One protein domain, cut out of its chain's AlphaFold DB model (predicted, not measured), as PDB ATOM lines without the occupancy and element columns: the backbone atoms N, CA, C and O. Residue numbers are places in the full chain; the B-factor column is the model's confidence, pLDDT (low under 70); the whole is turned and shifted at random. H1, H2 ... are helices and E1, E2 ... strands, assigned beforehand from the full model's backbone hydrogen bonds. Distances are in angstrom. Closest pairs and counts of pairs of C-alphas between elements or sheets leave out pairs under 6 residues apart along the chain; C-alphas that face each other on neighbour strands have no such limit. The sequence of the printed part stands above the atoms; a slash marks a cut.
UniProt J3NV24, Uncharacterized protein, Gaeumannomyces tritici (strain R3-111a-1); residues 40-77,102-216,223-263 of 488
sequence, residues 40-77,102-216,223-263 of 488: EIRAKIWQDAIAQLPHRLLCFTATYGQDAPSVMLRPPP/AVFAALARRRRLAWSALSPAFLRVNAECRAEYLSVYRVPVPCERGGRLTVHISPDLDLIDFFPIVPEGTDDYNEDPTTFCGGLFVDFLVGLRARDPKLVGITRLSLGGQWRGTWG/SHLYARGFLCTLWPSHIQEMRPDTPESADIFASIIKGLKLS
ATOM      1  N   GLU A  40      11.425 -33.729  12.767       90.06
ATOM      2  CA  GLU A  40      11.383 -32.799  13.892       90.06
ATOM      3  C   GLU A  40      11.797 -33.474  15.206       90.06
ATOM      4  O   GLU A  40      12.460 -32.860  16.040       90.06
ATOM      5  N   ILE A  41      11.429 -34.745  15.398       89.56
ATOM      6  CA  ILE A  41      11.820 -35.512  16.587       89.56
ATOM      7  C   ILE A  41      13.297 -35.899  16.501       89.56
ATOM      8  O   ILE A  41      14.006 -35.791  17.497       89.56
ATOM      9  N   ARG A  42      13.789 -36.288  15.317       87.94
ATOM     10  CA  ARG A  42      15.219 -36.574  15.112       87.94
ATOM     11  C   ARG A  42      16.088 -35.342  15.362       87.94
ATOM     12  O   ARG A  42      17.089 -35.447  16.062       87.94
ATOM     13  N   ALA A  43      15.672 -34.180  14.853       87.25
ATOM     14  CA  ALA A  43      16.343 -32.909  15.104       87.25
ATOM     15  C   ALA A  43      16.411 -32.599  16.606       87.25
ATOM     16  O   ALA A  43      17.485 -32.292  17.112       87.25
ATOM     17  N   LYS A  44      15.306 -32.779  17.345       88.69
ATOM     18  CA  LYS A  44      15.297 -32.614  18.809       88.69
ATOM     19  C   LYS A  44      16.255 -33.561  19.528       88.69
ATOM     20  O   LYS A  44      16.963 -33.116  20.416       88.69
ATOM     21  N   ILE A  45      16.329 -34.829  19.117       86.56
ATOM     22  CA  ILE A  45      17.292 -35.787  19.690       86.56
ATOM     23  C   ILE A  45      18.726 -35.277  19.509       86.56
ATOM     24  O   ILE A  45      19.517 -35.313  20.452       86.56
ATOM     25  N   TRP A  46      19.066 -34.772  18.319       89.62
ATOM     26  CA  TRP A  46      20.384 -34.190  18.081       89.62
ATOM     27  C   TRP A  46      20.612 -32.921  18.893       89.62
ATOM     28  O   TRP A  46      21.669 -32.792  19.497       89.62
ATOM     29  N   GLN A  47      19.636 -32.014  18.949       88.19
ATOM     30  CA  GLN A  47      19.715 -30.790  19.747       88.19
ATOM     31  C   GLN A  47      19.936 -31.094  21.227       88.19
ATOM     32  O   GLN A  47      20.813 -30.487  21.832       88.19
ATOM     33  N   ASP A  48      19.210 -32.061  21.787       87.88
ATOM     34  CA  ASP A  48      19.364 -32.484  23.178       87.88
ATOM     35  C   ASP A  48      20.748 -33.105  23.414       87.88
ATOM     36  O   ASP A  48      21.418 -32.770  24.390       87.88
ATOM     37  N   ALA A  49      21.226 -33.952  22.495       84.88
ATOM     38  CA  ALA A  49      22.568 -34.527  22.570       84.88
ATOM     39  C   ALA A  49      23.671 -33.458  22.462       84.88
ATOM     40  O   ALA A  49      24.662 -33.510  23.186       84.88
ATOM     41  N   ILE A  50      23.492 -32.465  21.587       85.56
ATOM     42  CA  ILE A  50      24.417 -31.341  21.402       85.56
ATOM     43  C   ILE A  50      24.382 -30.403  22.612       85.56
ATOM     44  O   ILE A  50      25.428 -29.927  23.039       85.56
ATOM     45  N   ALA A  51      23.210 -30.150  23.195       80.75
ATOM     46  CA  ALA A  51      23.059 -29.322  24.391       80.75
ATOM     47  C   ALA A  51      23.723 -29.953  25.623       80.75
ATOM     48  O   ALA A  51      24.156 -29.237  26.524       80.75
ATOM     49  N   GLN A  52      23.830 -31.283  25.645       80.75
ATOM     50  CA  GLN A  52      24.570 -32.033  26.657       80.75
ATOM     51  C   GLN A  52      26.081 -32.073  26.397       80.75
ATOM     52  O   GLN A  52      26.824 -32.556  27.255       80.75
ATOM     53  N   LEU A  53      26.565 -31.573  25.251       77.88
ATOM     54  CA  LEU A  53      28.002 -31.505  25.013       77.88
ATOM     55  C   LEU A  53      28.659 -30.595  26.054       77.88
ATOM     56  O   LEU A  53      28.188 -29.481  26.307       77.88
ATOM     57  N   PRO A  54      29.780 -31.036  26.646       69.81
ATOM     58  CA  PRO A  54      30.501 -30.219  27.600       69.81
ATOM     59  C   PRO A  54      31.052 -28.962  26.922       69.81
ATOM     60  O   PRO A  54      31.364 -28.949  25.727       69.81
ATOM     61  N   HIS A  55      31.246 -27.910  27.719       76.12
ATOM     62  CA  HIS A  55      32.010 -26.740  27.296       76.12
ATOM     63  C   HIS A  55      33.387 -27.175  26.787       76.12
ATOM     64  O   HIS A  55      34.127 -27.864  27.495       76.12
ATOM     65  N   ARG A  56      33.736 -26.777  25.559       79.12
ATOM     66  CA  ARG A  56      35.043 -27.094  24.973       79.12
ATOM     67  C   ARG A  56      36.016 -25.968  25.276       79.12
ATOM     68  O   ARG A  56      35.632 -24.804  25.260       79.12
ATOM     69  N   LEU A  57      37.270 -26.315  25.542       77.88
ATOM     70  CA  LEU A  57      38.363 -25.356  25.669       77.88
ATOM     71  C   LEU A  57      39.155 -25.350  24.360       77.88
ATOM     72  O   LEU A  57      39.768 -26.361  24.018       77.88
ATOM     73  N   LEU A  58      39.134 -24.232  23.635       82.12
ATOM     74  CA  LEU A  58      39.822 -24.067  22.355       82.12
ATOM     75  C   LEU A  58      41.053 -23.188  22.532       82.12
ATOM     76  O   LEU A  58      40.924 -22.013  22.848       82.12
ATOM     77  N   CYS A  59      42.233 -23.749  22.293       81.19
ATOM     78  CA  CYS A  59      43.499 -23.032  22.377       81.19
ATOM     79  C   CYS A  59      43.873 -22.454  21.002       81.19
ATOM     80  O   CYS A  59      44.237 -23.199  20.088       81.19
ATOM     81  N   PHE A  60      43.759 -21.138  20.848       82.44
ATOM     82  CA  PHE A  60      44.139 -20.411  19.642       82.44
ATOM     83  C   PHE A  60      45.494 -19.760  19.819       82.44
ATOM     84  O   PHE A  60      45.744 -19.094  20.816       82.44
ATOM     85  N   THR A  61      46.325 -19.889  18.799       81.31
ATOM     86  CA  THR A  61      47.649 -19.298  18.750       81.31
ATOM     87  C   THR A  61      47.773 -18.432  17.514       81.31
ATOM     88  O   THR A  61      47.757 -18.927  16.381       81.31
ATOM     89  N   ALA A  62      47.897 -17.126  17.725       80.06
ATOM     90  CA  ALA A  62      48.102 -16.168  16.651       80.06
ATOM     91  C   ALA A  62      49.595 -15.879  16.514       80.06
ATOM     92  O   ALA A  62      50.240 -15.474  17.473       80.06
ATOM     93  N   THR A  63      50.135 -16.087  15.317       77.25
ATOM     94  CA  THR A  63      51.503 -15.683  14.964       77.25
ATOM     95  C   THR A  63      51.427 -14.570  13.934       77.25
ATOM     96  O   THR A  63      50.571 -14.596  13.049       77.25
ATOM     97  N   TYR A  64      52.320 -13.591  14.043       69.06
ATOM     98  CA  TYR A  64      52.412 -12.519  13.058       69.06
ATOM     99  C   TYR A  64      52.695 -13.046  11.645       69.06
ATOM    100  O   TYR A  64      53.432 -14.019  11.472       69.06
ATOM    101  N   GLY A  65      52.155 -12.372  10.627       68.00
ATOM    102  CA  GLY A  65      52.405 -12.709   9.222       68.00
ATOM    103  C   GLY A  65      51.749 -14.014   8.757       68.00
ATOM    104  O   GLY A  65      52.038 -14.489   7.657       68.00
ATOM    105  N   GLN A  66      50.880 -14.610   9.578       63.19
ATOM    106  CA  GLN A  66      49.967 -15.659   9.146       63.19
ATOM    107  C   GLN A  66      48.572 -15.072   8.938       63.19
ATOM    108  O   GLN A  66      47.995 -14.492   9.851       63.19
ATOM    109  N   ASP A  67      48.010 -15.285   7.747       58.62
ATOM    110  CA  ASP A  67      46.663 -14.816   7.382       58.62
ATOM    111  C   ASP A  67      45.542 -15.490   8.199       58.62
ATOM    112  O   ASP A  67      44.382 -15.076   8.149       58.62
ATOM    113  N   ALA A  68      45.864 -16.559   8.932       60.16
ATOM    114  CA  ALA A  68      44.923 -17.315   9.745       60.16
ATOM    115  C   ALA A  68      45.548 -17.685  11.098       60.16
ATOM    116  O   ALA A  68      46.719 -18.076  11.141       60.16
ATOM    117  N   PRO A  69      44.778 -17.618  12.202       59.50
ATOM    118  CA  PRO A  69      45.237 -18.130  13.482       59.50
ATOM    119  C   PRO A  69      45.489 -19.636  13.366       59.50
ATOM    120  O   PRO A  69      44.766 -20.366  12.689       59.50
ATOM    121  N   SER A  70      46.514 -20.128  14.049       58.38
ATOM    122  CA  SER A  70      46.695 -21.565  14.222       58.38
ATOM    123  C   SER A  70      45.914 -22.008  15.455       58.38
ATOM    124  O   SER A  70      45.965 -21.353  16.490       58.38
ATOM    125  N   VAL A  71      45.176 -23.114  15.385       59.12
ATOM    126  CA  VAL A  71      44.734 -23.785  16.615       59.12
ATOM    127  C   VAL A  71      45.887 -24.655  17.066       59.12
ATOM    128  O   VAL A  71      46.347 -25.518  16.313       59.12
ATOM    129  N   MET A  72      46.396 -24.405  18.273       53.72
ATOM    130  CA  MET A  72      47.465 -25.225  18.822       53.72
ATOM    131  C   MET A  72      46.914 -26.624  19.117       53.72
ATOM    132  O   MET A  72      46.339 -26.896  20.167       53.72
ATOM    133  N   LEU A  73      47.133 -27.531  18.166       46.16
ATOM    134  CA  LEU A  73      47.264 -28.965  18.428       46.16
ATOM    135  C   LEU A  73      48.664 -29.335  18.904       46.16
ATOM    136  O   LEU A  73      48.870 -30.382  19.521       46.16
ATOM    137  N   ARG A  74      49.638 -28.490  18.566       40.19
ATOM    138  CA  ARG A  74      51.020 -28.681  18.970       40.19
ATOM    139  C   ARG A  74      51.197 -28.252  20.426       40.19
ATOM    140  O   ARG A  74      50.453 -27.393  20.899       40.19
ATOM    141  N   PRO A  75      52.159 -28.859  21.146       36.91
ATOM    142  CA  PRO A  75      52.709 -28.228  22.337       36.91
ATOM    143  C   PRO A  75      52.853 -26.709  22.108       36.91
ATOM    144  O   PRO A  75      53.307 -26.354  21.016       36.91
ATOM    145  N   PRO A  76      52.585 -25.820  23.094       41.41
ATOM    146  CA  PRO A  76      53.443 -24.633  23.165       41.41
ATOM    147  C   PRO A  76      54.860 -25.190  23.065       41.41
ATOM    148  O   PRO A  76      55.072 -26.193  23.753       41.41
ATOM    149  N   PRO A  77      55.721 -24.706  22.148       43.59
ATOM    150  CA  PRO A  77      56.997 -25.344  21.856       43.59
ATOM    151  C   PRO A  77      57.638 -25.708  23.187       43.59
ATOM    152  O   PRO A  77      58.076 -24.844  23.943       43.59
ATOM    153  N   ALA A 102      52.256 -32.737  37.125       49.88
ATOM    154  CA  ALA A 102      50.976 -32.046  37.074       49.88
ATOM    155  C   ALA A 102      50.893 -31.044  35.910       49.88
ATOM    156  O   ALA A 102      49.838 -30.943  35.277       49.88
ATOM    157  N   VAL A 103      51.987 -30.352  35.574       52.47
ATOM    158  CA  VAL A 103      52.027 -29.386  34.462       52.47
ATOM    159  C   VAL A 103      51.930 -30.115  33.121       52.47
ATOM    160  O   VAL A 103      51.098 -29.764  32.275       52.47
ATOM    161  N   PHE A 104      52.694 -31.198  32.949       54.88
ATOM    162  CA  PHE A 104      52.612 -32.048  31.758       54.88
ATOM    163  C   PHE A 104      51.237 -32.714  31.615       54.88
ATOM    164  O   PHE A 104      50.663 -32.724  30.521       54.88
ATOM    165  N   ALA A 105      50.652 -33.197  32.716       54.69
ATOM    166  CA  ALA A 105      49.303 -33.756  32.722       54.69
ATOM    167  C   ALA A 105      48.238 -32.711  32.344       54.69
ATOM    168  O   ALA A 105      47.326 -33.008  31.562       54.69
ATOM    169  N   ALA A 106      48.361 -31.473  32.835       54.38
ATOM    170  CA  ALA A 106      47.467 -30.372  32.484       54.38
ATOM    171  C   ALA A 106      47.566 -30.003  30.992       54.38
ATOM    172  O   ALA A 106      46.534 -29.859  30.328       54.38
ATOM    173  N   LEU A 107      48.780 -29.924  30.438       53.47
ATOM    174  CA  LEU A 107      49.014 -29.676  29.010       53.47
ATOM    175  C   LEU A 107      48.458 -30.806  28.133       53.47
ATOM    176  O   LEU A 107      47.730 -30.542  27.174       53.47
ATOM    177  N   ALA A 108      48.724 -32.066  28.481       55.19
ATOM    178  CA  ALA A 108      48.186 -33.223  27.767       55.19
ATOM    179  C   ALA A 108      46.648 -33.272  27.819       55.19
ATOM    180  O   ALA A 108      45.991 -33.624  26.836       55.19
ATOM    181  N   ARG A 109      46.044 -32.877  28.950       59.44
ATOM    182  CA  ARG A 109      44.587 -32.738  29.083       59.44
ATOM    183  C   ARG A 109      44.037 -31.642  28.169       59.44
ATOM    184  O   ARG A 109      43.056 -31.895  27.475       59.44
ATOM    185  N   ARG A 110      44.673 -30.465  28.120       57.88
ATOM    186  CA  ARG A 110      44.280 -29.374  27.207       57.88
ATOM    187  C   ARG A 110      44.349 -29.807  25.741       57.88
ATOM    188  O   ARG A 110      43.403 -29.555  25.004       57.88
ATOM    189  N   ARG A 111      45.395 -30.541  25.339       59.97
ATOM    190  CA  ARG A 111      45.523 -31.079  23.969       59.97
ATOM    191  C   ARG A 111      44.388 -32.024  23.594       59.97
ATOM    192  O   ARG A 111      43.859 -31.925  22.494       59.97
ATOM    193  N   ARG A 112      43.997 -32.927  24.498       58.66
ATOM    194  CA  ARG A 112      42.888 -33.862  24.247       58.66
ATOM    195  C   ARG A 112      41.550 -33.143  24.083       58.66
ATOM    196  O   ARG A 112      40.796 -33.474  23.176       58.66
ATOM    197  N   LEU A 113      41.293 -32.131  24.915       57.16
ATOM    198  CA  LEU A 113      40.097 -31.290  24.800       57.16
ATOM    199  C   LEU A 113      40.089 -30.460  23.506       57.16
ATOM    200  O   LEU A 113      39.033 -30.281  22.907       57.16
ATOM    201  N   ALA A 114      41.255 -29.999  23.049       58.94
ATOM    202  CA  ALA A 114      41.378 -29.321  21.763       58.94
ATOM    203  C   ALA A 114      41.129 -30.287  20.588       58.94
ATOM    204  O   ALA A 114      40.378 -29.956  19.676       58.94
ATOM    205  N   TRP A 115      41.679 -31.506  20.624       61.00
ATOM    206  CA  TRP A 115      41.492 -32.513  19.569       61.00
ATOM    207  C   TRP A 115      40.035 -32.950  19.395       61.00
ATOM    208  O   TRP A 115      39.556 -33.039  18.262       61.00
ATOM    209  N   SER A 116      39.306 -33.176  20.493       59.59
ATOM    210  CA  SER A 116      37.883 -33.533  20.417       59.59
ATOM    211  C   SER A 116      37.029 -32.414  19.809       59.59
ATOM    212  O   SER A 116      35.977 -32.684  19.227       59.59
ATOM    213  N   ALA A 117      37.498 -31.165  19.870       63.41
ATOM    214  CA  ALA A 117      36.828 -30.035  19.249       63.41
ATOM    215  C   ALA A 117      37.063 -29.908  17.735       63.41
ATOM    216  O   ALA A 117      36.225 -29.322  17.047       63.41
ATOM    217  N   LEU A 118      38.159 -30.463  17.209       64.00
ATOM    218  CA  LEU A 118      38.518 -30.378  15.787       64.00
ATOM    219  C   LEU A 118      37.839 -31.430  14.920       64.00
ATOM    220  O   LEU A 118      37.641 -31.218  13.727       64.00
ATOM    221  N   SER A 119      37.487 -32.571  15.508       65.81
ATOM    222  CA  SER A 119      36.801 -33.644  14.797       65.81
ATOM    223  C   SER A 119      35.692 -34.274  15.646       65.81
ATOM    224  O   SER A 119      35.744 -35.474  15.937       65.81
ATOM    225  N   PRO A 120      34.670 -33.498  16.036       74.19
ATOM    226  CA  PRO A 120      33.548 -34.023  16.796       74.19
ATOM    227  C   PRO A 120      32.834 -35.114  15.992       74.19
ATOM    228  O   PRO A 120      32.520 -34.930  14.813       74.19
ATOM    229  N   ALA A 121      32.555 -36.247  16.645       74.56
ATOM    230  CA  ALA A 121      31.888 -37.396  16.028       74.56
ATOM    231  C   ALA A 121      30.575 -37.000  15.327       74.56
ATOM    232  O   ALA A 121      30.270 -37.522  14.257       74.56
ATOM    233  N   PHE A 122      29.868 -35.997  15.862       77.69
ATOM    234  CA  PHE A 122      28.643 -35.410  15.305       77.69
ATOM    235  C   PHE A 122      28.770 -34.965  13.840       77.69
ATOM    236  O   PHE A 122      27.850 -35.170  13.051       77.69
ATOM    237  N   LEU A 123      29.926 -34.438  13.418       76.81
ATOM    238  CA  LEU A 123      30.131 -34.030  12.020       76.81
ATOM    239  C   LEU A 123      30.185 -35.220  11.048       76.81
ATOM    240  O   LEU A 123      30.051 -35.024   9.834       76.81
ATOM    241  N   ARG A 124      30.387 -36.437  11.568       79.25
ATOM    242  CA  ARG A 124      30.581 -37.671  10.800       79.25
ATOM    243  C   ARG A 124      29.389 -38.632  10.846       79.25
ATOM    244  O   ARG A 124      29.440 -39.637  10.155       79.25
ATOM    245  N   VAL A 125      28.342 -38.356  11.631       79.69
ATOM    246  CA  VAL A 125      27.210 -39.292  11.783       79.69
ATOM    247  C   VAL A 125      26.316 -39.301  10.542       79.69
ATOM    248  O   VAL A 125      26.178 -40.325   9.886       79.69
ATOM    249  N   ASN A 126      25.676 -38.171  10.240       83.69
ATOM    250  CA  ASN A 126      24.849 -37.967   9.050       83.69
ATOM    251  C   ASN A 126      24.622 -36.459   8.825       83.69
ATOM    252  O   ASN A 126      25.033 -35.624   9.636       83.69
ATOM    253  N   ALA A 127      23.969 -36.104   7.716       86.44
ATOM    254  CA  ALA A 127      23.728 -34.709   7.350       86.44
ATOM    255  C   ALA A 127      22.814 -33.959   8.339       86.44
ATOM    256  O   ALA A 127      23.045 -32.779   8.581       86.44
ATOM    257  N   GLU A 128      21.816 -34.629   8.932       87.00
ATOM    258  CA  GLU A 128      20.914 -34.021   9.926       87.00
ATOM    259  C   GLU A 128      21.683 -33.648  11.198       87.00
ATOM    260  O   GLU A 128      21.659 -32.502  11.632       87.00
ATOM    261  N   CYS A 129      22.452 -34.592  11.738       86.75
ATOM    262  CA  CYS A 129      23.315 -34.399  12.897       86.75
ATOM    263  C   CYS A 129      24.335 -33.275  12.663       86.75
ATOM    264  O   CYS A 129      24.510 -32.401  13.510       86.75
ATOM    265  N   ARG A 130      24.953 -33.240  11.475       88.88
ATOM    266  CA  ARG A 130      25.859 -32.159  11.073       88.88
ATOM    267  C   ARG A 130      25.150 -30.803  11.036       88.88
ATOM    268  O   ARG A 130      25.716 -29.828  11.520       88.88
ATOM    269  N   ALA A 131      23.945 -30.727  10.474       90.75
ATOM    270  CA  ALA A 131      23.182 -29.482  10.403       90.75
ATOM    271  C   ALA A 131      22.836 -28.954  11.804       90.75
ATOM    272  O   ALA A 131      23.083 -27.783  12.094       90.75
ATOM    273  N   GLU A 132      22.359 -29.828  12.692       92.81
ATOM    274  CA  GLU A 132      22.060 -29.463  14.081       92.81
ATOM    275  C   GLU A 132      23.330 -29.055  14.837       92.81
ATOM    276  O   GLU A 132      23.336 -28.040  15.535       92.81
ATOM    277  N   TYR A 133      24.444 -29.763  14.630       91.31
ATOM    278  CA  TYR A 133      25.735 -29.415  15.221       91.31
ATOM    279  C   TYR A 133      26.193 -28.013  14.800       91.31
ATOM    280  O   TYR A 133      26.531 -27.184  15.645       91.31
ATOM    281  N   LEU A 134      26.154 -27.713  13.500       91.25
ATOM    282  CA  LEU A 134      26.559 -26.416  12.955       91.25
ATOM    283  C   LEU A 134      25.591 -25.279  13.321       91.25
ATOM    284  O   LEU A 134      25.990 -24.116  13.310       91.25
ATOM    285  N   SER A 135      24.347 -25.586  13.701       90.19
ATOM    286  CA  SER A 135      23.412 -24.582  14.229       90.19
ATOM    287  C   SER A 135      23.868 -24.001  15.579       90.19
ATOM    288  O   SER A 135      23.611 -22.829  15.884       90.19
ATOM    289  N   VAL A 136      24.590 -24.811  16.362       90.81
ATOM    290  CA  VAL A 136      25.177 -24.449  17.658       90.81
ATOM    291  C   VAL A 136      26.611 -23.946  17.470       90.81
ATOM    292  O   VAL A 136      26.942 -22.835  17.893       90.81
ATOM    293  N   TYR A 137      27.449 -24.722  16.784       89.94
ATOM    294  CA  TYR A 137      28.851 -24.419  16.479       89.94
ATOM    295  C   TYR A 137      28.965 -23.714  15.126       89.94
ATOM    296  O   TYR A 137      29.418 -24.258  14.120       89.94
ATOM    297  N   ARG A 138      28.472 -22.482  15.095       91.62
ATOM    298  CA  ARG A 138      28.160 -21.765  13.854       91.62
ATOM    299  C   ARG A 138      29.290 -20.925  13.275       91.62
ATOM    300  O   ARG A 138      29.173 -20.513  12.130       91.62
ATOM    301  N   VAL A 139      30.332 -20.617  14.047       90.50
ATOM    302  CA  VAL A 139      31.387 -19.689  13.614       90.50
ATOM    303  C   VAL A 139      32.551 -20.494  13.041       90.50
ATOM    304  O   VAL A 139      33.283 -21.106  13.818       90.50
ATOM    305  N   PRO A 140      32.735 -20.550  11.711       91.44
ATOM    306  CA  PRO A 140      33.875 -21.234  11.124       91.44
ATOM    307  C   PRO A 140      35.142 -20.407  11.341       91.44
ATOM    308  O   PRO A 140      35.184 -19.218  11.032       91.44
ATOM    309  N   VAL A 141      36.196 -21.042  11.837       87.62
ATOM    310  CA  VAL A 141      37.500 -20.419  12.036       87.62
ATOM    311  C   VAL A 141      38.534 -21.205  11.252       87.62
ATOM    312  O   VAL A 141      38.854 -22.333  11.637       87.62
ATOM    313  N   PRO A 142      39.044 -20.654  10.141       83.62
ATOM    314  CA  PRO A 142      40.107 -21.304   9.402       83.62
ATOM    315  C   PRO A 142      41.349 -21.353  10.289       83.62
ATOM    316  O   PRO A 142      41.791 -20.340  10.829       83.62
ATOM    317  N   CYS A 143      41.868 -22.556  10.453       75.62
ATOM    318  CA  CYS A 143      43.058 -22.889  11.204       75.62
ATOM    319  C   CYS A 143      44.047 -23.536  10.229       75.62
ATOM    320  O   CYS A 143      43.644 -24.268   9.329       75.62
ATOM    321  N   GLU A 144      45.338 -23.276  10.411       68.19
ATOM    322  CA  GLU A 144      46.429 -23.675   9.502       68.19
ATOM    323  C   GLU A 144      46.607 -22.814   8.241       68.19
ATOM    324  O   GLU A 144      45.681 -22.252   7.650       68.19
ATOM    325  N   ARG A 145      47.868 -22.758   7.795       57.97
ATOM    326  CA  ARG A 145      48.296 -22.041   6.594       57.97
ATOM    327  C   ARG A 145      47.661 -22.696   5.360       57.97
ATOM    328  O   ARG A 145      47.946 -23.852   5.050       57.97
ATOM    329  N   GLY A 146      46.793 -21.958   4.671       60.50
ATOM    330  CA  GLY A 146      46.023 -22.454   3.525       60.50
ATOM    331  C   GLY A 146      44.608 -22.938   3.859       60.50
ATOM    332  O   GLY A 146      43.969 -23.524   2.991       60.50
ATOM    333  N   GLY A 147      44.123 -22.716   5.089       63.19
ATOM    334  CA  GLY A 147      42.715 -22.905   5.454       63.19
ATOM    335  C   GLY A 147      42.230 -24.351   5.401       63.19
ATOM    336  O   GLY A 147      41.034 -24.574   5.280       63.19
ATOM    337  N   ARG A 148      43.136 -25.336   5.463       72.56
ATOM    338  CA  ARG A 148      42.800 -26.764   5.323       72.56
ATOM    339  C   ARG A 148      42.028 -27.334   6.508       72.56
ATOM    340  O   ARG A 148      41.341 -28.340   6.346       72.56
ATOM    341  N   LEU A 149      42.100 -26.687   7.666       79.56
ATOM    342  CA  LEU A 149      41.341 -27.044   8.852       79.56
ATOM    343  C   LEU A 149      40.365 -25.908   9.162       79.56
ATOM    344  O   LEU A 149      40.765 -24.759   9.269       79.56
ATOM    345  N   THR A 150      39.076 -26.204   9.311       84.69
ATOM    346  CA  THR A 150      38.093 -25.219   9.787       84.69
ATOM    347  C   THR A 150      37.524 -25.691  11.110       84.69
ATOM    348  O   THR A 150      36.977 -26.787  11.209       84.69
ATOM    349  N   VAL A 151      37.656 -24.851  12.130       86.25
ATOM    350  CA  VAL A 151      37.161 -25.115  13.476       86.25
ATOM    351  C   VAL A 151      35.869 -24.362  13.672       86.25
ATOM    352  O   VAL A 151      35.825 -23.144  13.571       86.25
ATOM    353  N   HIS A 152      34.808 -25.099  13.951       89.81
ATOM    354  CA  HIS A 152      33.498 -24.526  14.197       89.81
ATOM    355  C   HIS A 152      33.351 -24.185  15.675       89.81
ATOM    356  O   HIS A 152      33.374 -25.085  16.513       89.81
ATOM    357  N   ILE A 153      33.212 -22.900  15.992       90.44
ATOM    358  CA  ILE A 153      33.068 -22.385  17.356       90.44
ATOM    359  C   ILE A 153      31.594 -22.126  17.669       90.44
ATOM    360  O   ILE A 153      30.842 -21.606  16.839       90.44
ATOM    361  N   SER A 154      31.196 -22.457  18.894       90.12
ATOM    362  CA  SER A 154      29.972 -21.990  19.533       90.12
ATOM    363  C   SER A 154      30.313 -20.840  20.479       90.12
ATOM    364  O   SER A 154      30.853 -21.077  21.562       90.12
ATOM    365  N   PRO A 155      29.968 -19.594  20.113       84.88
ATOM    366  CA  PRO A 155      30.099 -18.416  20.966       84.88
ATOM    367  C   PRO A 155      29.595 -18.562  22.394       84.88
ATOM    368  O   PRO A 155      30.078 -17.867  23.286       84.88
ATOM    369  N   ASP A 156      28.599 -19.423  22.587       81.75
ATOM    370  CA  ASP A 156      27.821 -19.554  23.815       81.75
ATOM    371  C   ASP A 156      28.310 -20.710  24.700       81.75
ATOM    372  O   ASP A 156      28.061 -20.714  25.913       81.75
ATOM    373  N   LEU A 157      29.009 -21.686  24.105       82.88
ATOM    374  CA  LEU A 157      29.440 -22.919  24.768       82.88
ATOM    375  C   LEU A 157      30.957 -23.076  24.852       82.88
ATOM    376  O   LEU A 157      31.422 -23.691  25.811       82.88
ATOM    377  N   ASP A 158      31.715 -22.560  23.888       84.31
ATOM    378  CA  ASP A 158      33.164 -22.735  23.858       84.31
ATOM    379  C   ASP A 158      33.865 -21.682  24.709       84.31
ATOM    380  O   ASP A 158      33.522 -20.502  24.687       84.31
ATOM    381  N   LEU A 159      34.876 -22.125  25.447       81.94
ATOM    382  CA  LEU A 159      35.842 -21.279  26.120       81.94
ATOM    383  C   LEU A 159      37.070 -21.162  25.219       81.94
ATOM    384  O   LEU A 159      37.738 -22.157  24.945       81.94
ATOM    385  N   ILE A 160      37.366 -19.955  24.755       83.31
ATOM    386  CA  ILE A 160      38.538 -19.703  23.915       83.31
ATOM    387  C   ILE A 160      39.701 -19.274  24.795       83.31
ATOM    388  O   ILE A 160      39.539 -18.348  25.575       83.31
ATOM    389  N   ASP A 161      40.839 -19.940  24.653       80.12
ATOM    390  CA  ASP A 161      42.120 -19.614  25.269       80.12
ATOM    391  C   ASP A 161      43.056 -19.080  24.181       80.12
ATOM    392  O   ASP A 161      43.405 -19.820  23.262       80.12
ATOM    393  N   PHE A 162      43.393 -17.791  24.216       82.25
ATOM    394  CA  PHE A 162      44.138 -17.131  23.138       82.25
ATOM    395  C   PHE A 162      45.590 -16.829  23.528       82.25
ATOM    396  O   PHE A 162      45.849 -16.207  24.557       82.25
ATOM    397  N   PHE A 163      46.522 -17.214  22.656       81.06
ATOM    398  CA  PHE A 163      47.968 -17.101  22.824       81.06
ATOM    399  C   PHE A 163      48.588 -16.346  21.641       81.06
ATOM    400  O   PHE A 163      48.828 -16.933  20.582       81.06
ATOM    401  N   PRO A 164      48.864 -15.042  21.774       80.19
ATOM    402  CA  PRO A 164      49.663 -14.346  20.780       80.19
ATOM    403  C   PRO A 164      51.129 -14.793  20.902       80.19
ATOM    404  O   PRO A 164      51.671 -14.874  22.001       80.19
ATOM    405  N   ILE A 165      51.769 -15.091  19.772       79.38
ATOM    406  CA  ILE A 165      53.201 -15.379  19.680       79.38
ATOM    407  C   ILE A 165      53.862 -14.244  18.907       79.38
ATOM    408  O   ILE A 165      53.574 -14.026  17.725       79.38
ATOM    409  N   VAL A 166      54.784 -13.562  19.581       76.38
ATOM    410  CA  VAL A 166      55.705 -12.606  18.966       76.38
ATOM    411  C   VAL A 166      56.827 -13.409  18.294       76.38
ATOM    412  O   VAL A 166      57.451 -14.229  18.967       76.38
ATOM    413  N   PRO A 167      57.070 -13.259  16.981       74.56
ATOM    414  CA  PRO A 167      58.155 -13.976  16.318       74.56
ATOM    415  C   PRO A 167      59.516 -13.562  16.889       74.56
ATOM    416  O   PRO A 167      59.778 -12.375  17.064       74.56
ATOM    417  N   GLU A 168      60.406 -14.519  17.138       71.56
ATOM    418  CA  GLU A 168      61.780 -14.211  17.549       71.56
ATOM    419  C   GLU A 168      62.533 -13.436  16.453       71.56
ATOM    420  O   GLU A 168      62.364 -13.704  15.262       71.56
ATOM    421  N   GLY A 169      63.370 -12.473  16.856       71.50
ATOM    422  CA  GLY A 169      64.150 -11.637  15.934       71.50
ATOM    423  C   GLY A 169      63.386 -10.445  15.352       71.50
ATOM    424  O   GLY A 169      63.829  -9.846  14.377       71.50
ATOM    425  N   THR A 170      62.246 -10.089  15.944       65.88
ATOM    426  CA  THR A 170      61.474  -8.886  15.602       65.88
ATOM    427  C   THR A 170      61.961  -7.646  16.359       65.88
ATOM    428  O   THR A 170      61.164  -6.792  16.733       65.88
ATOM    429  N   ASP A 171      63.279  -7.506  16.534       65.19
ATOM    430  CA  ASP A 171      63.897  -6.320  17.157       65.19
ATOM    431  C   ASP A 171      63.635  -5.031  16.349       65.19
ATOM    432  O   ASP A 171      63.758  -3.926  16.870       65.19
ATOM    433  N   ASP A 172      63.228  -5.169  15.082       61.56
ATOM    434  CA  ASP A 172      62.866  -4.058  14.194       61.56
ATOM    435  C   ASP A 172      61.480  -3.449  14.486       61.56
ATOM    436  O   ASP A 172      61.129  -2.411  13.914       61.56
ATOM    437  N   TYR A 173      60.667  -4.055  15.358       65.56
ATOM    438  CA  TYR A 173      59.396  -3.449  15.751       65.56
ATOM    439  C   TYR A 173      59.655  -2.424  16.850       65.56
ATOM    440  O   TYR A 173      59.843  -2.756  18.013       65.56
ATOM    441  N   ASN A 174      59.573  -1.146  16.479       68.94
ATOM    442  CA  ASN A 174      59.500  -0.033  17.434       68.94
ATOM    443  C   ASN A 174      58.228  -0.075  18.311       68.94
ATOM    444  O   ASN A 174      58.028   0.809  19.144       68.94
ATOM    445  N   GLU A 175      57.340  -1.046  18.094       71.50
ATOM    446  CA  GLU A 175      56.107  -1.214  18.848       71.50
ATOM    447  C   GLU A 175      56.344  -2.067  20.093       71.50
ATOM    448  O   GLU A 175      56.951  -3.136  20.044       71.50
ATOM    449  N   ASP A 176      55.813  -1.600  21.219       78.88
ATOM    450  CA  ASP A 176      55.800  -2.353  22.466       78.88
ATOM    451  C   ASP A 176      55.083  -3.712  22.269       78.88
ATOM    452  O   ASP A 176      53.943  -3.731  21.787       78.88
ATOM    453  N   PRO A 177      55.685  -4.854  22.664       74.62
ATOM    454  CA  PRO A 177      55.100  -6.189  22.498       74.62
ATOM    455  C   PRO A 177      53.664  -6.326  23.028       74.62
ATOM    456  O   PRO A 177      52.864  -7.083  22.475       74.62
ATOM    457  N   THR A 178      53.304  -5.575  24.074       73.00
ATOM    458  CA  THR A 178      51.932  -5.512  24.612       73.00
ATOM    459  C   THR A 178      50.937  -5.016  23.571       73.00
ATOM    460  O   THR A 178      49.857  -5.586  23.413       73.00
ATOM    461  N   THR A 179      51.309  -3.941  22.878       75.56
ATOM    462  CA  THR A 179      50.512  -3.268  21.848       75.56
ATOM    463  C   THR A 179      50.337  -4.204  20.661       75.56
ATOM    464  O   THR A 179      49.215  -4.475  20.234       75.56
ATOM    465  N   PHE A 180      51.436  -4.817  20.225       79.88
ATOM    466  CA  PHE A 180      51.445  -5.793  19.145       79.88
ATOM    467  C   PHE A 180      50.513  -6.994  19.415       79.88
ATOM    468  O   PHE A 180      49.622  -7.314  18.622       79.88
ATOM    469  N   CYS A 181      50.671  -7.644  20.569       80.38
ATOM    470  CA  CYS A 181      49.821  -8.762  20.975       80.38
ATOM    471  C   CYS A 181      48.354  -8.346  21.162       80.38
ATOM    472  O   CYS A 181      47.450  -9.137  20.882       80.38
ATOM    473  N   GLY A 182      48.115  -7.116  21.634       80.69
ATOM    474  CA  GLY A 182      46.785  -6.515  21.717       80.69
ATOM    475  C   GLY A 182      46.134  -6.427  20.340       80.69
ATOM    476  O   GLY A 182      45.015  -6.908  20.168       80.69
ATOM    477  N   GLY A 183      46.869  -5.930  19.343       79.38
ATOM    478  CA  GLY A 183      46.442  -5.892  17.944       79.38
ATOM    479  C   GLY A 183      46.060  -7.273  17.404       79.38
ATOM    480  O   GLY A 183      44.943  -7.446  16.923       79.38
ATOM    481  N   LEU A 184      46.921  -8.287  17.574       81.69
ATOM    482  CA  LEU A 184      46.619  -9.665  17.147       81.69
ATOM    483  C   LEU A 184      45.332 -10.211  17.775       81.69
ATOM    484  O   LEU A 184      44.562 -10.928  17.130       81.69
ATOM    485  N   PHE A 185      45.109  -9.902  19.047       83.06
ATOM    486  CA  PHE A 185      43.920 -10.340  19.755       83.06
ATOM    487  C   PHE A 185      42.653  -9.628  19.260       83.06
ATOM    488  O   PHE A 185      41.627 -10.277  19.049       83.06
ATOM    489  N   VAL A 186      42.720  -8.314  19.023       81.50
ATOM    490  CA  VAL A 186      41.614  -7.544  18.431       81.50
ATOM    491  C   VAL A 186      41.283  -8.077  17.041       81.50
ATOM    492  O   VAL A 186      40.120  -8.379  16.778       81.50
ATOM    493  N   ASP A 187      42.290  -8.280  16.192       81.69
ATOM    494  CA  ASP A 187      42.125  -8.801  14.832       81.69
ATOM    495  C   ASP A 187      41.453 -10.188  14.850       81.69
ATOM    496  O   ASP A 187      40.533 -10.464  14.072       81.69
ATOM    497  N   PHE A 188      41.836 -11.046  15.802       85.81
ATOM    498  CA  PHE A 188      41.185 -12.335  16.029       85.81
ATOM    499  C   PHE A 188      39.700 -12.184  16.395       85.81
ATOM    500  O   PHE A 188      38.845 -12.823  15.775       85.81
ATOM    501  N   LEU A 189      39.369 -11.324  17.362       83.38
ATOM    502  CA  LEU A 189      37.988 -11.091  17.796       83.38
ATOM    503  C   LEU A 189      37.110 -10.485  16.690       83.38
ATOM    504  O   LEU A 189      35.971 -10.919  16.495       83.38
ATOM    505  N   VAL A 190      37.635  -9.506  15.952       82.00
ATOM    506  CA  VAL A 190      36.960  -8.888  14.803       82.00
ATOM    507  C   VAL A 190      36.713  -9.943  13.726       82.00
ATOM    508  O   VAL A 190      35.582 -10.101  13.260       82.00
ATOM    509  N   GLY A 191      37.735 -10.736  13.396       84.62
ATOM    510  CA  GLY A 191      37.637 -11.813  12.414       84.62
ATOM    511  C   GLY A 191      36.647 -12.911  12.809       84.62
ATOM    512  O   GLY A 191      36.011 -13.508  11.941       84.62
ATOM    513  N   LEU A 192      36.487 -13.192  14.099       86.00
ATOM    514  CA  LEU A 192      35.465 -14.114  14.600       86.00
ATOM    515  C   LEU A 192      34.063 -13.547  14.460       86.00
ATOM    516  O   LEU A 192      33.171 -14.232  13.965       86.00
ATOM    517  N   ARG A 193      33.864 -12.291  14.869       84.94
ATOM    518  CA  ARG A 193      32.559 -11.637  14.779       84.94
ATOM    519  C   ARG A 193      32.094 -11.509  13.333       84.94
ATOM    520  O   ARG A 193      30.931 -11.778  13.062       84.94
ATOM    521  N   ALA A 194      32.995 -11.158  12.416       85.94
ATOM    522  CA  ALA A 194      32.692 -11.066  10.989       85.94
ATOM    523  C   ALA A 194      32.208 -12.403  10.395       85.94
ATOM    524  O   ALA A 194      31.460 -12.415   9.422       85.94
ATOM    525  N   ARG A 195      32.615 -13.531  10.994       88.00
ATOM    526  CA  ARG A 195      32.201 -14.885  10.599       88.00
ATOM    527  C   ARG A 195      31.011 -15.416  11.399       88.00
ATOM    528  O   ARG A 195      30.516 -16.493  11.078       88.00
ATOM    529  N   ASP A 196      30.548 -14.706  12.429       88.00
ATOM    530  CA  ASP A 196      29.374 -15.108  13.199       88.00
ATOM    531  C   ASP A 196      28.092 -14.655  12.486       88.00
ATOM    532  O   ASP A 196      27.782 -13.462  12.499       88.00
ATOM    533  N   PRO A 197      27.278 -15.578  11.936       87.31
ATOM    534  CA  PRO A 197      26.040 -15.214  11.243       87.31
ATOM    535  C   PRO A 197      25.019 -14.520  12.154       87.31
ATOM    536  O   PRO A 197      24.096 -13.876  11.661       87.31
ATOM    537  N   LYS A 198      25.156 -14.649  13.480       85.50
ATOM    538  CA  LYS A 198      24.289 -13.980  14.459       85.50
ATOM    539  C   LYS A 198      24.888 -12.680  15.002       85.50
ATOM    540  O   LYS A 198      24.223 -12.011  15.787       85.50
ATOM    541  N   LEU A 199      26.122 -12.337  14.615       82.06
ATOM    542  CA  LEU A 199      26.866 -11.164  15.090       82.06
ATOM    543  C   LEU A 199      26.931 -11.047  16.626       82.06
ATOM    544  O   LEU A 199      27.071  -9.944  17.158       82.06
ATOM    545  N   VAL A 200      26.837 -12.174  17.340       79.50
ATOM    546  CA  VAL A 200      26.921 -12.229  18.807       79.50
ATOM    547  C   VAL A 200      28.379 -12.082  19.241       79.50
ATOM    548  O   VAL A 200      28.653 -11.476  20.273       79.50
ATOM    549  N   GLY A 201      29.318 -12.589  18.437       78.94
ATOM    550  CA  GLY A 201      30.743 -12.585  18.763       78.94
ATOM    551  C   GLY A 201      31.092 -13.774  19.647       78.94
ATOM    552  O   GLY A 201      30.606 -14.865  19.398       78.94
ATOM    553  N   ILE A 202      31.931 -13.588  20.663       78.75
ATOM    554  CA  ILE A 202      32.226 -14.610  21.679       78.75
ATOM    555  C   ILE A 202      31.582 -14.175  22.988       78.75
ATOM    556  O   ILE A 202      31.713 -13.016  23.373       78.75
ATOM    557  N   THR A 203      30.939 -15.098  23.704       75.44
ATOM    558  CA  THR A 203      30.379 -14.797  25.032       75.44
ATOM    559  C   THR A 203      31.273 -15.269  26.178       75.44
ATOM    560  O   THR A 203      31.137 -14.757  27.290       75.44
ATOM    561  N   ARG A 204      32.201 -16.206  25.921       75.50
ATOM    562  CA  ARG A 204      33.118 -16.787  26.913       75.50
ATOM    563  C   ARG A 204      34.555 -16.802  26.407       75.50
ATOM    564  O   ARG A 204      34.891 -17.490  25.447       75.50
ATOM    565  N   LEU A 205      35.417 -16.079  27.104       74.50
ATOM    566  CA  LEU A 205      36.825 -15.952  26.763       74.50
ATOM    567  C   LEU A 205      37.683 -16.201  28.004       74.50
ATOM    568  O   LEU A 205      37.403 -15.667  29.076       74.50
ATOM    569  N   SER A 206      38.732 -16.993  27.821       72.31
ATOM    570  CA  SER A 206      39.873 -17.130  28.713       72.31
ATOM    571  C   SER A 206      41.070 -16.451  28.057       72.31
ATOM    572  O   SER A 206      41.421 -16.729  26.915       72.31
ATOM    573  N   LEU A 207      41.721 -15.555  28.785       64.81
ATOM    574  CA  LEU A 207      43.053 -15.095  28.423       64.81
ATOM    575  C   LEU A 207      44.006 -15.927  29.271       64.81
ATOM    576  O   LEU A 207      44.110 -15.709  30.479       64.81
ATOM    577  N   GLY A 208      44.582 -16.969  28.677       56.47
ATOM    578  CA  GLY A 208      45.418 -17.930  29.379       56.47
ATOM    579  C   GLY A 208      46.521 -17.234  30.163       56.47
ATOM    580  O   GLY A 208      47.271 -16.430  29.620       56.47
ATOM    581  N   GLY A 209      46.656 -17.581  31.444       47.03
ATOM    582  CA  GLY A 209      47.677 -17.029  32.345       47.03
ATOM    583  C   GLY A 209      49.125 -17.406  32.002       47.03
ATOM    584  O   GLY A 209      50.009 -17.202  32.824       47.03
ATOM    585  N   GLN A 210      49.379 -17.973  30.820       48.84
ATOM    586  CA  GLN A 210      50.719 -18.240  30.299       48.84
ATOM    587  C   GLN A 210      51.108 -17.186  29.259       48.84
ATOM    588  O   GLN A 210      51.601 -17.504  28.184       48.84
ATOM    589  N   TRP A 211      50.947 -15.908  29.596       45.84
ATOM    590  CA  TRP A 211      51.898 -14.913  29.111       45.84
ATOM    591  C   TRP A 211      53.176 -15.077  29.935       45.84
ATOM    592  O   TRP A 211      53.479 -14.294  30.833       45.84
ATOM    593  N   ARG A 212      53.911 -16.167  29.681       41.00
ATOM    594  CA  ARG A 212      55.318 -16.200  30.068       41.00
ATOM    595  C   ARG A 212      55.967 -15.115  29.226       41.00
ATOM    596  O   ARG A 212      55.939 -15.211  28.002       41.00
ATOM    597  N   GLY A 213      56.504 -14.086  29.883       39.50
ATOM    598  CA  GLY A 213      57.463 -13.205  29.235       39.50
ATOM    599  C   GLY A 213      58.470 -14.112  28.546       39.50
ATOM    600  O   GLY A 213      59.028 -15.007  29.180       39.50
ATOM    601  N   THR A 214      58.599 -13.995  27.233       40.12
ATOM    602  CA  THR A 214      59.671 -14.658  26.507       40.12
ATOM    603  C   THR A 214      60.964 -14.160  27.133       40.12
ATOM    604  O   THR A 214      61.326 -12.996  26.975       40.12
ATOM    605  N   TRP A 215      61.610 -15.018  27.924       40.41
ATOM    606  CA  TRP A 215      62.918 -14.776  28.521       40.41
ATOM    607  C   TRP A 215      63.959 -14.768  27.397       40.41
ATOM    608  O   TRP A 215      64.680 -15.734  27.169       40.41
ATOM    609  N   GLY A 216      64.004 -13.674  26.647       39.66
ATOM    610  CA  GLY A 216      65.011 -13.412  25.633       39.66
ATOM    611  C   GLY A 216      66.045 -12.444  26.182       39.66
ATOM    612  O   GLY A 216      65.895 -11.251  25.973       39.66
ATOM    613  N   SER A 223      59.467  -7.395  31.268       40.50
ATOM    614  CA  SER A 223      58.085  -6.947  31.143       40.50
ATOM    615  C   SER A 223      57.173  -8.127  31.458       40.50
ATOM    616  O   SER A 223      56.724  -8.851  30.571       40.50
ATOM    617  N   HIS A 224      56.909  -8.351  32.746       46.69
ATOM    618  CA  HIS A 224      55.772  -9.164  33.151       46.69
ATOM    619  C   HIS A 224      54.523  -8.478  32.628       46.69
ATOM    620  O   HIS A 224      54.075  -7.458  33.156       46.69
ATOM    621  N   LEU A 225      53.965  -9.022  31.557       46.44
ATOM    622  CA  LEU A 225      52.722  -8.515  31.036       46.44
ATOM    623  C   LEU A 225      51.596  -9.039  31.912       46.44
ATOM    624  O   LEU A 225      51.038 -10.119  31.719       46.44
ATOM    625  N   TYR A 226      51.296  -8.265  32.946       53.50
ATOM    626  CA  TYR A 226      50.108  -8.496  33.736       53.50
ATOM    627  C   TYR A 226      48.912  -8.357  32.809       53.50
ATOM    628  O   TYR A 226      48.823  -7.418  32.018       53.50
ATOM    629  N   ALA A 227      47.945  -9.254  32.949       52.78
ATOM    630  CA  ALA A 227      46.729  -9.178  32.163       52.78
ATOM    631  C   ALA A 227      45.989  -7.826  32.359       52.78
ATOM    632  O   ALA A 227      45.277  -7.390  31.465       52.78
ATOM    633  N   ARG A 228      46.252  -7.088  33.457       50.41
ATOM    634  CA  ARG A 228      45.886  -5.663  33.613       50.41
ATOM    635  C   ARG A 228      46.531  -4.766  32.543       50.41
ATOM    636  O   ARG A 228      45.813  -4.007  31.911       50.41
ATOM    637  N   GLY A 229      47.844  -4.864  32.326       57.31
ATOM    638  CA  GLY A 229      48.568  -4.085  31.314       57.31
ATOM    639  C   GLY A 229      48.087  -4.379  29.893       57.31
ATOM    640  O   GLY A 229      47.828  -3.451  29.135       57.31
ATOM    641  N   PHE A 230      47.838  -5.655  29.582       62.88
ATOM    642  CA  PHE A 230      47.226  -6.065  28.314       62.88
ATOM    643  C   PHE A 230      45.827  -5.466  28.115       62.88
ATOM    644  O   PHE A 230      45.495  -4.951  27.059       62.88
ATOM    645  N   LEU A 231      44.977  -5.487  29.142       61.38
ATOM    646  CA  LEU A 231      43.639  -4.905  29.024       61.38
ATOM    647  C   LEU A 231      43.669  -3.373  28.937       61.38
ATOM    648  O   LEU A 231      42.792  -2.790  28.304       61.38
ATOM    649  N   CYS A 232      44.671  -2.719  29.531       60.16
ATOM    650  CA  CYS A 232      44.879  -1.278  29.385       60.16
ATOM    651  C   CYS A 232      45.267  -0.885  27.950       60.16
ATOM    652  O   CYS A 232      44.843   0.176  27.482       60.16
ATOM    653  N   THR A 233      46.010  -1.731  27.226       60.06
ATOM    654  CA  THR A 233      46.305  -1.490  25.802       60.06
ATOM    655  C   THR A 233      45.112  -1.768  24.898       60.06
ATOM    656  O   THR A 233      45.021  -1.200  23.819       60.06
ATOM    657  N   LEU A 234      44.127  -2.540  25.358       60.25
ATOM    658  CA  LEU A 234      42.886  -2.803  24.627       60.25
ATOM    659  C   LEU A 234      41.810  -1.710  24.783       60.25
ATOM    660  O   LEU A 234      40.642  -1.942  24.478       60.25
ATOM    661  N   TRP A 235      42.145  -0.510  25.259       65.94
ATOM    662  CA  TRP A 235      41.164   0.578  25.328       65.94
ATOM    663  C   TRP A 235      40.742   1.031  23.915       65.94
ATOM    664  O   TRP A 235      41.608   1.119  23.046       65.94
ATOM    665  N   PRO A 236      39.464   1.384  23.654       62.84
ATOM    666  CA  PRO A 236      39.020   1.788  22.315       62.84
ATOM    667  C   PRO A 236      39.855   2.905  21.676       62.84
ATOM    668  O   PRO A 236      40.116   2.852  20.479       62.84
ATOM    669  N   SER A 237      40.326   3.875  22.469       61.03
ATOM    670  CA  SER A 237      41.220   4.937  21.988       61.03
ATOM    671  C   SER A 237      42.580   4.399  21.545       61.03
ATOM    672  O   SER A 237      43.045   4.757  20.473       61.03
ATOM    673  N   HIS A 238      43.178   3.484  22.312       62.00
ATOM    674  CA  HIS A 238      44.439   2.841  21.942       62.00
ATOM    675  C   HIS A 238      44.274   1.921  20.729       62.00
ATOM    676  O   HIS A 238      45.156   1.870  19.884       62.00
ATOM    677  N   ILE A 239      43.138   1.233  20.585       63.72
ATOM    678  CA  ILE A 239      42.836   0.445  19.378       63.72
ATOM    679  C   ILE A 239      42.724   1.356  18.158       63.72
ATOM    680  O   ILE A 239      43.258   1.032  17.102       63.72
ATOM    681  N   GLN A 240      42.078   2.511  18.303       69.00
ATOM    682  CA  GLN A 240      41.978   3.499  17.235       69.00
ATOM    683  C   GLN A 240      43.339   4.118  16.884       69.00
ATOM    684  O   GLN A 240      43.587   4.415  15.722       69.00
ATOM    685  N   GLU A 241      44.240   4.264  17.856       67.50
ATOM    686  CA  GLU A 241      45.632   4.674  17.626       67.50
ATOM    687  C   GLU A 241      46.472   3.568  16.963       67.50
ATOM    688  O   GLU A 241      47.259   3.863  16.067       67.50
ATOM    689  N   MET A 242      46.279   2.300  17.346       61.19
ATOM    690  CA  MET A 242      46.945   1.130  16.749       61.19
ATOM    691  C   MET A 242      46.468   0.830  15.320       61.19
ATOM    692  O   MET A 242      47.199   0.248  14.517       61.19
ATOM    693  N   ARG A 243      45.210   1.163  15.017       66.38
ATOM    694  CA  ARG A 243      44.528   0.855  13.754       66.38
ATOM    695  C   ARG A 243      43.704   2.060  13.271       66.38
ATOM    696  O   ARG A 243      42.475   1.979  13.184       66.38
ATOM    697  N   PRO A 244      44.351   3.194  12.951       63.66
ATOM    698  CA  PRO A 244      43.655   4.432  12.584       63.66
ATOM    699  C   PRO A 244      42.874   4.317  11.268       63.66
ATOM    700  O   PRO A 244      41.969   5.104  11.000       63.66
ATOM    701  N   ASP A 245      43.213   3.324  10.453       70.50
ATOM    702  CA  ASP A 245      42.594   2.985   9.179       70.50
ATOM    703  C   ASP A 245      41.307   2.156   9.314       70.50
ATOM    704  O   ASP A 245      40.546   2.059   8.352       70.50
ATOM    705  N   THR A 246      41.013   1.602  10.498       68.25
ATOM    706  CA  THR A 246      39.814   0.780  10.730       68.25
ATOM    707  C   THR A 246      38.998   1.269  11.935       68.25
ATOM    708  O   THR A 246      38.896   0.579  12.948       68.25
ATOM    709  N   PRO A 247      38.345   2.448  11.853       62.44
ATOM    710  CA  PRO A 247      37.513   2.972  12.943       62.44
ATOM    711  C   PRO A 247      36.398   2.005  13.384       62.44
ATOM    712  O   PRO A 247      36.026   1.987  14.556       62.44
ATOM    713  N   GLU A 248      35.930   1.134  12.486       69.25
ATOM    714  CA  GLU A 248      34.977   0.064  12.801       69.25
ATOM    715  C   GLU A 248      35.530  -0.954  13.816       69.25
ATOM    716  O   GLU A 248      34.765  -1.505  14.606       69.25
ATOM    717  N   SER A 249      36.847  -1.179  13.861       63.72
ATOM    718  CA  SER A 249      37.490  -2.141  14.769       63.72
ATOM    719  C   SER A 249      37.336  -1.744  16.236       63.72
ATOM    720  O   SER A 249      37.077  -2.607  17.075       63.72
ATOM    721  N   ALA A 250      37.431  -0.448  16.554       65.50
ATOM    722  CA  ALA A 250      37.268   0.058  17.918       65.50
ATOM    723  C   ALA A 250      35.819  -0.097  18.414       65.50
ATOM    724  O   ALA A 250      35.590  -0.572  19.530       65.50
ATOM    725  N   ASP A 251      34.837   0.216  17.565       67.00
ATOM    726  CA  ASP A 251      33.410   0.056  17.879       67.00
ATOM    727  C   ASP A 251      33.008  -1.421  17.979       67.00
ATOM    728  O   ASP A 251      32.280  -1.829  18.896       67.00
ATOM    729  N   ILE A 252      33.519  -2.256  17.067       63.12
ATOM    730  CA  ILE A 252      33.341  -3.708  17.102       63.12
ATOM    731  C   ILE A 252      33.918  -4.266  18.399       63.12
ATOM    732  O   ILE A 252      33.225  -5.027  19.080       63.12
ATOM    733  N   PHE A 253      35.140  -3.877  18.763       65.06
ATOM    734  CA  PHE A 253      35.793  -4.323  19.986       65.06
ATOM    735  C   PHE A 253      35.017  -3.886  21.233       65.06
ATOM    736  O   PHE A 253      34.689  -4.726  22.071       65.06
ATOM    737  N   ALA A 254      34.626  -2.611  21.326       65.56
ATOM    738  CA  ALA A 254      33.818  -2.100  22.431       65.56
ATOM    739  C   ALA A 254      32.494  -2.870  22.572       65.56
ATOM    740  O   ALA A 254      32.068  -3.220  23.678       65.56
ATOM    741  N   SER A 255      31.857  -3.204  21.448       62.44
ATOM    742  CA  SER A 255      30.643  -4.017  21.432       62.44
ATOM    743  C   SER A 255      30.891  -5.483  21.817       62.44
ATOM    744  O   SER A 255      30.004  -6.066  22.439       62.44
ATOM    745  N   ILE A 256      32.045  -6.072  21.486       60.16
ATOM    746  CA  ILE A 256      32.426  -7.426  21.925       60.16
ATOM    747  C   ILE A 256      32.667  -7.432  23.439       60.16
ATOM    748  O   ILE A 256      32.090  -8.257  24.141       60.16
ATOM    749  N   ILE A 257      33.428  -6.468  23.964       64.31
ATOM    750  CA  ILE A 257      33.691  -6.328  25.405       64.31
ATOM    751  C   ILE A 257      32.395  -6.160  26.196       64.31
ATOM    752  O   ILE A 257      32.220  -6.801  27.229       64.31
ATOM    753  N   LYS A 258      31.444  -5.375  25.682       60.47
ATOM    754  CA  LYS A 258      30.127  -5.203  26.307       60.47
ATOM    755  C   LYS A 258      29.311  -6.505  26.379       60.47
ATOM    756  O   LYS A 258      28.458  -6.631  27.255       60.47
ATOM    757  N   GLY A 259      29.542  -7.447  25.461       48.97
ATOM    758  CA  GLY A 259      28.857  -8.745  25.398       48.97
ATOM    759  C   GLY A 259      29.582  -9.897  26.105       48.97
ATOM    760  O   GLY A 259      28.958 -10.923  26.386       48.97
ATOM    761  N   LEU A 260      30.873  -9.748  26.412       55.06
ATOM    762  CA  LEU A 260      31.689 -10.795  27.025       55.06
ATOM    763  C   LEU A 260      31.305 -11.017  28.497       55.06
ATOM    764  O   LEU A 260      31.443 -10.133  29.343       55.06
ATOM    765  N   LYS A 261      30.888 -12.244  28.837       46.19
ATOM    766  CA  LYS A 261      30.793 -12.700  30.229       46.19
ATOM    767  C   LYS A 261      32.158 -13.231  30.655       46.19
ATOM    768  O   LYS A 261      32.480 -14.403  30.451       46.19
ATOM    769  N   LEU A 262      32.968 -12.361  31.250       47.06
ATOM    770  CA  LEU A 262      34.260 -12.740  31.822       47.06
ATOM    771  C   LEU A 262      34.042 -13.784  32.929       47.06
ATOM    772  O   LEU A 262      33.325 -13.537  33.899       47.06
ATOM    773  N   SER A 263      34.620 -14.973  32.757       35.38
ATOM    774  CA  SER A 263      34.497 -16.085  33.704       35.38
ATOM    775  C   SER A 263      35.830 -16.287  34.422       35.38
ATOM    776  O   SER A 263      36.849 -16.550  33.790       35.38
TER     777      SER A 263
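What this domain is: This is residues 40 to 77, 102 to 216 and 223 to 263 of the 488 residues of an uncharacterized protein of Gaeumannomyces tritici (strain R3-111a-1) (UniProt J3NV24). A narrow ribbon of two parallel strands, E1 and E4, makes the core; the long helix H5 packs along one face of it and residues 110 to 118 of H2 pack on the other. H6 and the helical hairpin of H7 and H8 pack crosswise on H5, a small hairpin of E2 and E3 lies near the last residues of H2 and H5, and H1, H3 and H4 cluster at one end of the long axis. The 194 printed residues hold eight named helices and four named strands, in the order H1, E1, H2, H3, H4, E2, E3, E4, H5, H6, H7, H8; the class is mixed, helices and strands. One sheet is E1 beside E4, parallel, and the other is E2 beside E3, antiparallel. The whole is compact, with a radius of gyration of the C-alphas of 17.7 A, and spans 58 by 40 by 33 A.

Where its parts are: E1 is residues 57 to 63, 19.5 A long, and E4 is residues 159 to 165, 19.4 A long; C-alpha 57 stands at (38.363, -25.356, 25.669). H5, the longest helix, is residues 177 to 195 and 27.2 A long. H2 is residues 102 to 118 and 24.7 A long. E2 is residues 139 to 143 and E3 residues 149 to 153, 12.3 A and 12.7 A long. H1 is residues 40 to 51, 16.1 A long, and begins with C-alpha 40 at (11.383, -32.799, 13.892). H3 is residues 122 to 125 and H4 residues 127 to 136, the latter 14.6 A long. H6 is residues 227 to 233, H7 residues 236 to 242, and H8 residues 247 to 259; H8 is 19.2 A long and ends with C-alpha 259 at (28.857, -8.745, 25.398).

How they stand to each other: E1 and E4 are parallel at 21 degrees; N 58 and O 159 are 2.8 A apart and N 163 and O 60 2.7 A, both within hydrogen-bond range. Outside the named strands there are two short pairings: residues 60 to 61 of E1 pair with residues 70 to 71, antiparallel, and residues 160 to 161 of E4 pair with residues 205 to 206, parallel. The closest C-alphas of E4 and H5 are those of Pro 164 and Cys 181, 5.6 A apart. Those of E1 and H2 are Leu 58 and Ala 114, 5.5 A apart. H5 is the hub, touching three helices. It touches H6 with residues 178 to 182 alone, about perpendicular at 80 degrees, the C-alphas of Thr 178 and Phe 230 being closest at 6.0 A. It touches H8 with residues 186 to 190 alone, also about perpendicular at 80 degrees, closest at Val 190 and Ile 252, 6.7 A between C-alphas. H5 and H7 only just touch, with 3 pairs of C-alphas within 8 A, the closest being Gly 183 and Met 242 at 7.1 A. H7 and H8 form a helical hairpin, touching at a steep tilt of 40 degrees, opposite ways, with the C-alphas of Pro 236 and Ala 250 closest at 5.0 A. E2 and E3 form an antiparallel hairpin at 148 degrees, with N 143 and O 149 2.7 A apart, within hydrogen-bond range. The closest C-alphas of E2 and H5 are those of Val 139 and Arg 195, 5.7 A apart. H1 touches H4 at a steep tilt of 49 degrees, the same way, closest at the C-alphas of Trp 46 and Cys 129, 6.0 A. H3 touches H4, closest at the C-alphas of Leu 123 and Arg 130, 4.8 A. H1 and H5 are apart, and so are H2 and H8. Every O i to N i+4 pair is within hydrogen-bond range in H1, H6 and H7; the counts are 12 of 13 in H2, 5 of 6 in H4, 14 of 15 in H5 and 8 of 9 in H8, and H3 is too short for such a pair.

The domain as a whole: The two C-alphas farthest apart are those of Ile 41 and Asp 172, at 60.0 A. Residues 78 to 101 are not printed, with 17.7 A from C-alpha 77 to C-alpha 102; residues 217 to 222 are not printed, with 11.0 A from C-alpha 216 to C-alpha 223. The link from E4 to H5, 11 residues, is long. The mean pLDDT of the printed part is 70.6, and 92 residues are under 70, among them 64 to 77, 102 to 119 and 223 to 244.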